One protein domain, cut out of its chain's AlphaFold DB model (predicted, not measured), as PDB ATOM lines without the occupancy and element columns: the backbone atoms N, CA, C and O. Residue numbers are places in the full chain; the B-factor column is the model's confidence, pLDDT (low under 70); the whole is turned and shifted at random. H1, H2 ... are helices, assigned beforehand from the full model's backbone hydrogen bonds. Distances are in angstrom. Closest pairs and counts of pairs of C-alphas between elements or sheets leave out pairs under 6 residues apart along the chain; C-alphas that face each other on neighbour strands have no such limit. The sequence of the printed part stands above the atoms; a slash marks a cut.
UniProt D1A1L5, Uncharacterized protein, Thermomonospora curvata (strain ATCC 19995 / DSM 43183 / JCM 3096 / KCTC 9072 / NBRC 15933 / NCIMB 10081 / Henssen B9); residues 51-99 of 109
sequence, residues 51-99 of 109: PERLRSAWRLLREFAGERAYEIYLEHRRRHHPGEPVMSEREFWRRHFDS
ATOM      1  N   PRO A  51      28.760  -7.867 -56.261       60.31
ATOM      2  CA  PRO A  51      29.936  -7.009 -56.449       60.31
ATOM      3  C   PRO A  51      30.166  -5.959 -55.345       60.31
ATOM      4  O   PRO A  51      31.316  -5.619 -55.069       60.31
ATOM      5  N   GLU A  52      29.129  -5.443 -54.683       66.19
ATOM      6  CA  GLU A  52      29.281  -4.512 -53.550       66.19
ATOM      7  C   GLU A  52      29.801  -5.222 -52.299       66.19
ATOM      8  O   GLU A  52      30.655  -4.686 -51.585       66.19
ATOM      9  N   ARG A  53      29.345  -6.458 -52.065       64.19
ATOM     10  CA  ARG A  53      29.838  -7.297 -50.966       64.19
ATOM     11  C   ARG A  53      31.290  -7.702 -51.193       64.19
ATOM     12  O   ARG A  53      32.091  -7.560 -50.278       64.19
ATOM     13  N   LEU A  54      31.645  -8.100 -52.416       71.94
ATOM     14  CA  LEU A  54      33.028  -8.392 -52.807       71.94
ATOM     15  C   LEU A  54      33.938  -7.166 -52.665       71.94
ATOM     16  O   LEU A  54      35.019  -7.272 -52.099       71.94
ATOM     17  N   ARG A  55      33.497  -5.976 -53.091       72.31
ATOM     18  CA  ARG A  55      34.270  -4.730 -52.936       72.31
ATOM     19  C   ARG A  55      34.451  -4.328 -51.472       72.31
ATOM     20  O   ARG A  55      35.505  -3.804 -51.115       72.31
ATOM     21  N   SER A  56      33.439  -4.553 -50.638       71.19
ATOM     22  CA  SER A  56      33.498  -4.267 -49.201       71.19
ATOM     23  C   SER A  56      34.399  -5.267 -48.481       71.19
ATOM     24  O   SER A  56      35.294  -4.856 -47.752       71.19
ATOM     25  N   ALA A  57      34.255  -6.561 -48.776       69.56
ATOM     26  CA  ALA A  57      35.145  -7.606 -48.285       69.56
ATOM     27  C   ALA A  57      36.596  -7.360 -48.719       69.56
ATOM     28  O   ALA A  57      37.497  -7.483 -47.907       69.56
ATOM     29  N   TRP A  58      36.834  -6.917 -49.955       68.50
ATOM     30  CA  TRP A  58      38.173  -6.585 -50.446       68.50
ATOM     31  C   TRP A  58      38.765  -5.323 -49.795       68.50
ATOM     32  O   TRP A  58      39.966  -5.256 -49.548       68.50
ATOM     33  N   ARG A  59      37.941  -4.318 -49.463       67.38
ATOM     34  CA  ARG A  59      38.374  -3.147 -48.673       67.38
ATOM     35  C   ARG A  59      38.781  -3.537 -47.259       67.38
ATOM     36  O   ARG A  59      39.860  -3.130 -46.839       67.38
ATOM     37  N   LEU A  60      37.962  -4.365 -46.609       65.62
ATOM     38  CA  LEU A  60      38.243  -4.919 -45.289       65.62
ATOM     39  C   LEU A  60      39.503  -5.778 -45.334       65.62
ATOM     40  O   LEU A  60      40.408  -5.560 -44.543       65.62
ATOM     41  N   LEU A  61      39.637  -6.669 -46.317       60.59
ATOM     42  CA  LEU A  61      40.852  -7.453 -46.518       60.59
ATOM     43  C   LEU A  61      42.077  -6.563 -46.737       60.59
ATOM     44  O   LEU A  61      43.114  -6.887 -46.193       60.59
ATOM     45  N   ARG A  62      41.988  -5.415 -47.423       59.03
ATOM     46  CA  ARG A  62      43.100  -4.441 -47.520       59.03
ATOM     47  C   ARG A  62      43.386  -3.677 -46.231       59.03
ATOM     48  O   ARG A  62      44.525  -3.282 -45.995       59.03
ATOM     49  N   GLU A  63      42.366  -3.431 -45.419       57.97
ATOM     50  CA  GLU A  63      42.528  -2.853 -44.080       57.97
ATOM     51  C   GLU A  63      43.192  -3.859 -43.129       57.97
ATOM     52  O   GLU A  63      44.094  -3.492 -42.382       57.97
ATOM     53  N   PHE A  64      42.839  -5.141 -43.234       57.94
ATOM     54  CA  PHE A  64      43.396  -6.224 -42.421       57.94
ATOM     55  C   PHE A  64      44.751  -6.754 -42.925       57.94
ATOM     56  O   PHE A  64      45.607  -7.098 -42.111       57.94
ATOM     57  N   ALA A  65      44.985  -6.787 -44.242       60.34
ATOM     58  CA  ALA A  65      46.224  -7.260 -44.873       60.34
ATOM     59  C   ALA A  65      47.388  -6.269 -44.729       60.34
ATOM     60  O   ALA A  65      48.515  -6.572 -45.104       60.34
ATOM     61  N   GLY A  66      47.136  -5.087 -44.164       56.81
ATOM     62  CA  GLY A  66      48.175  -4.119 -43.839       56.81
ATOM     63  C   GLY A  66      48.602  -3.221 -45.004       56.81
ATOM     64  O   GLY A  66      49.299  -2.242 -44.768       56.81
ATOM     65  N   GLU A  67      48.124  -3.447 -46.229       59.72
ATOM     66  CA  GLU A  67      48.447  -2.592 -47.387       59.72
ATOM     67  C   GLU A  67      48.036  -1.120 -47.203       59.72
ATOM     68  O   GLU A  67      48.629  -0.239 -47.814       59.72
ATOM     69  N   ARG A  68      47.040  -0.830 -46.351       63.09
ATOM     70  CA  ARG A  68      46.659   0.547 -45.974       63.09
ATOM     71  C   ARG A  68      47.045   0.951 -44.554       63.09
ATOM     72  O   ARG A  68      46.695   2.045 -44.124       63.09
ATOM     73  N   ALA A  69      47.771   0.110 -43.821       68.56
ATOM     74  CA  ALA A  69      48.110   0.393 -42.427       68.56
ATOM     75  C   ALA A  69      48.951   1.674 -42.290       68.56
ATOM     76  O   ALA A  69      48.717   2.467 -41.380       68.56
ATOM     77  N   TYR A  70      49.861   1.918 -43.238       71.38
ATOM     78  CA  TYR A  70      50.685   3.124 -43.245       71.38
ATOM     79  C   TYR A  70      49.890   4.393 -43.606       71.38
ATOM     80  O   TYR A  70      50.022   5.413 -42.934       71.38
ATOM     81  N   GLU A  71      48.998   4.339 -44.603       74.25
ATOM     82  CA  GLU A  71      48.122   5.473 -44.953       74.25
ATOM     83  C   GLU A  71      47.176   5.843 -43.801       74.25
ATOM     84  O   GLU A  71      47.006   7.022 -43.488       74.25
ATOM     85  N   ILE A  72      46.601   4.839 -43.132       75.19
ATOM     86  CA  ILE A  72      45.738   5.029 -41.959       75.19
ATOM     87  C   ILE A  72      46.542   5.614 -40.791       75.19
ATOM     88  O   ILE A  72      46.061   6.530 -40.127       75.19
ATOM     89  N   TYR A  73      47.777   5.149 -40.569       76.75
ATOM     90  CA  TYR A  73      48.688   5.731 -39.579       76.75
ATOM     91  C   TYR A  73      48.958   7.213 -39.862       76.75
ATOM     92  O   TYR A  73      48.877   8.034 -38.950       76.75
ATOM     93  N   LEU A  74      49.218   7.581 -41.120       78.06
ATOM     94  CA  LEU A  74      49.442   8.972 -41.510       78.06
ATOM     95  C   LEU A  74      48.188   9.833 -41.331       78.06
ATOM     96  O   LEU A  74      48.289  10.951 -40.832       78.06
ATOM     97  N   GLU A  75      47.008   9.334 -41.701       77.19
ATOM     98  CA  GLU A  75      45.739  10.042 -41.494       77.19
ATOM     99  C   GLU A  75      45.435  10.230 -40.000       77.19
ATOM    100  O   GLU A  75      45.086  11.330 -39.571       77.19
ATOM    101  N   HIS A  76      45.632   9.186 -39.196       75.38
ATOM    102  CA  HIS A  76      45.470   9.236 -37.747       75.38
ATOM    103  C   HIS A  76      46.461  10.217 -37.112       75.38
ATOM    104  O   HIS A  76      46.064  11.082 -36.333       75.38
ATOM    105  N   ARG A  77      47.743  10.159 -37.496       75.75
ATOM    106  CA  ARG A  77      48.769  11.059 -36.960       75.75
ATOM    107  C   ARG A  77      48.507  12.509 -37.350       75.75
ATOM    108  O   ARG A  77      48.622  13.381 -36.502       75.75
ATOM    109  N   ARG A  78      48.057  12.769 -38.581       74.38
ATOM    110  CA  ARG A  78      47.649  14.114 -39.028       74.38
ATOM    111  C   ARG A  78      46.450  14.662 -38.257       74.38
ATOM    112  O   ARG A  78      46.380  15.867 -38.051       74.38
ATOM    113  N   ARG A  79      45.511  13.802 -37.848       71.62
ATOM    114  CA  ARG A  79      44.322  14.204 -37.080       71.62
ATOM    115  C   ARG A  79      44.603  14.424 -35.595       71.62
ATOM    116  O   ARG A  79      44.024  15.334 -35.019       71.62
ATOM    117  N   HIS A  80      45.457  13.603 -34.987       69.88
ATOM    118  CA  HIS A  80      45.680  13.613 -33.537       69.88
ATOM    119  C   HIS A  80      46.967  14.327 -33.102       69.88
ATOM    120  O   HIS A  80      47.037  14.808 -31.978       69.88
ATOM    121  N   HIS A  81      47.971  14.420 -33.976       71.06
ATOM    122  CA  HIS A  81      49.285  14.995 -33.672       71.06
ATOM    123  C   HIS A  81      49.786  15.877 -34.829       71.06
ATOM    124  O   HIS A  81      50.739  15.512 -35.530       71.06
ATOM    125  N   PRO A  82      49.149  17.034 -35.073       67.00
ATOM    126  CA  PRO A  82      49.647  17.984 -36.057       67.00
ATOM    127  C   PRO A  82      51.007  18.538 -35.598       67.00
ATOM    128  O   PRO A  82      51.081  19.262 -34.612       67.00
ATOM    129  N   GLY A  83      52.086  18.196 -36.312       65.75
ATOM    130  CA  GLY A  83      53.424  18.774 -36.110       65.75
ATOM    131  C   GLY A  83      54.509  17.816 -35.619       65.75
ATOM    132  O   GLY A  83      55.672  18.205 -35.564       65.75
ATOM    133  N   GLU A  84      54.178  16.562 -35.310       69.44
ATOM    134  CA  GLU A  84      55.180  15.598 -34.849       69.44
ATOM    135  C   GLU A  84      55.736  14.745 -36.004       69.44
ATOM    136  O   GLU A  84      54.969  14.369 -36.902       69.44
ATOM    137  N   PRO A  85      57.048  14.423 -36.022       72.06
ATOM    138  CA  PRO A  85      57.638  13.608 -37.077       72.06
ATOM    139  C   PRO A  85      56.925  12.259 -37.210       72.06
ATOM    140  O   PRO A  85      56.834  11.456 -36.278       72.06
ATOM    141  N   VAL A  86      56.405  12.006 -38.412       74.06
ATOM    142  CA  VAL A  86      55.822  10.714 -38.770       74.06
ATOM    143  C   VAL A  86      56.945   9.688 -38.941       74.06
ATOM    144  O   VAL A  86      57.918   9.942 -39.645       74.06
ATOM    145  N   MET A  87      56.814   8.523 -38.299       77.38
ATOM    146  CA  MET A  87      57.688   7.371 -38.548       77.38
ATOM    147  C   MET A  87      57.743   7.036 -40.041       77.38
ATOM    148  O   MET A  87      56.716   7.077 -40.722       77.38
ATOM    149  N   SER A  88      58.930   6.664 -40.526       79.81
ATOM    150  CA  SER A  88      59.091   6.206 -41.904       79.81
ATOM    151  C   SER A  88      58.367   4.875 -42.130       79.81
ATOM    152  O   SER A  88      58.220   4.060 -41.216       79.81
ATOM    153  N   GLU A  89      57.946   4.618 -43.369       75.81
ATOM    154  CA  GLU A  89      57.231   3.392 -43.747       75.81
ATOM    155  C   GLU A  89      57.983   2.120 -43.316       75.81
ATOM    156  O   GLU A  89      57.398   1.176 -42.785       75.81
ATOM    157  N   ARG A  90      59.313   2.118 -43.454       76.44
ATOM    158  CA  ARG A  90      60.169   0.988 -43.068       76.44
ATOM    159  C   ARG A  90      60.194   0.750 -41.555       76.44
ATOM    160  O   ARG A  90      60.242  -0.401 -41.121       76.44
ATOM    161  N   GLU A  91      60.204   1.810 -40.754       79.75
ATOM    162  CA  GLU A  91      60.183   1.713 -39.289       79.75
ATOM    163  C   GLU A  91      58.808   1.292 -38.777       79.75
ATOM    164  O   GLU A  91      58.726   0.462 -37.870       79.75
ATOM    165  N   PHE A  92      57.744   1.789 -39.412       78.69
ATOM    166  CA  PHE A  92      56.376   1.370 -39.134       78.69
ATOM    167  C   PHE A  92      56.222  -0.145 -39.313       78.69
ATOM    168  O   PHE A  92      55.802  -0.839 -38.388       78.69
ATOM    169  N   TRP A  93      56.655  -0.679 -40.459       76.50
ATOM    170  CA  TRP A  93      56.590  -2.116 -40.717       76.50
ATOM    171  C   TRP A  93      57.459  -2.932 -39.765       76.50
ATOM    172  O   TRP A  93      57.011  -3.963 -39.267       76.50
ATOM    173  N   ARG A  94      58.669  -2.457 -39.447       81.56
ATOM    174  CA  ARG A  94      59.546  -3.127 -38.478       81.56
ATOM    175  C   ARG A  94      58.870  -3.261 -37.115       81.56
ATOM    176  O   ARG A  94      58.841  -4.356 -36.569       81.56
ATOM    177  N   ARG A  95      58.292  -2.177 -36.593       74.88
ATOM    178  CA  ARG A  95      57.603  -2.165 -35.295       74.88
ATOM    179  C   ARG A  95      56.321  -2.999 -35.310       74.88
ATOM    180  O   ARG A  95      56.008  -3.649 -34.318       74.88
ATOM    181  N   HIS A  96      55.601  -3.008 -36.431       75.75
ATOM    182  CA  HIS A  96      54.383  -3.803 -36.608       75.75
ATOM    183  C   HIS A  96      54.662  -5.309 -36.569       75.75
ATOM    184  O   HIS A  96      53.950  -6.054 -35.899       75.75
ATOM    185  N   PHE A  97      55.719  -5.761 -37.249       71.44
ATOM    186  CA  PHE A  97      56.141  -7.162 -37.201       71.44
ATOM    187  C   PHE A  97      56.807  -7.526 -35.874       71.44
ATOM    188  O   PHE A  97      56.522  -8.598 -35.349       71.44
ATOM    189  N   ASP A  98      57.608  -6.632 -35.290       74.94
ATOM    190  CA  ASP A  98      58.210  -6.837 -33.968       74.94
ATOM    191  C   ASP A  98      57.129  -7.011 -32.894       74.94
ATOM    192  O   ASP A  98      57.130  -8.009 -32.185       74.94
ATOM    193  N   SER A  99      56.106  -6.150 -32.864       65.31
ATOM    194  CA  SER A  99      54.962  -6.290 -31.951       65.31
ATOM    195  C   SER A  99      54.213  -7.618 -32.101       65.31
ATOM    196  O   SER A  99      53.613  -8.080 -31.130       65.31
TER     197      SER A  99
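This is residues 51 to 99 of the 109 residues of an uncharacterized protein of Thermomonospora curvata (strain ATCC 19995 / DSM 43183 / JCM 3096 / KCTC 9072 / NBRC 15933 / NCIMB 10081 / Henssen B9) (UniProt D1A1L5). Three helices make a loose, open zigzag with few contacts: H1 is an arm whose residues 51 to 58 stick out, and H2 turns off near its end. The link after H2 folds back, bringing the start of H3 near the start of H2, where the two make a corner. The printed part has 49 residues, with H1, H2 and H3 in that order and no named strand, and is all helix. It is loose, with a radius of gyration of the C-alphas of 13.3 A, and flat, spanning 40 by 25 by 14 A.

H1, residues 51 to 64, and H2, residues 69 to 80, are close but not clearly touching, about perpendicular at 77 degrees; their closest C-alphas, of Glu 63 and Ala 69, are 6.7 A apart. H2 and H3, residues 89 to 99, are close but not clearly touching, about perpendicular at 80 degrees; their closest C-alphas, of Tyr 70 and Glu 89, are 6.6 A apart. H1 and H3 are apart. In H1, H2 and H3 every O i to N i+4 pair is within hydrogen-bond range.

H1 begins at C-alpha 51 (29.936, -7.009, -56.449) and is 19.5 A long. H2 is 16.1 A long. H3, 15.4 A, ends at C-alpha 99 (54.962, -6.290, -31.951).

The C-alphas farthest apart, of Pro 51 and Gly 83, are 40.4 A apart. The printed part has no cut. The link H1 to H2 is tight, and that from H2 to H3 is short. Mean pLDDT of the printed part is 70.4; residues 51 to 53, 57 to 69, 80, 82 to 84 and 99 are under 70.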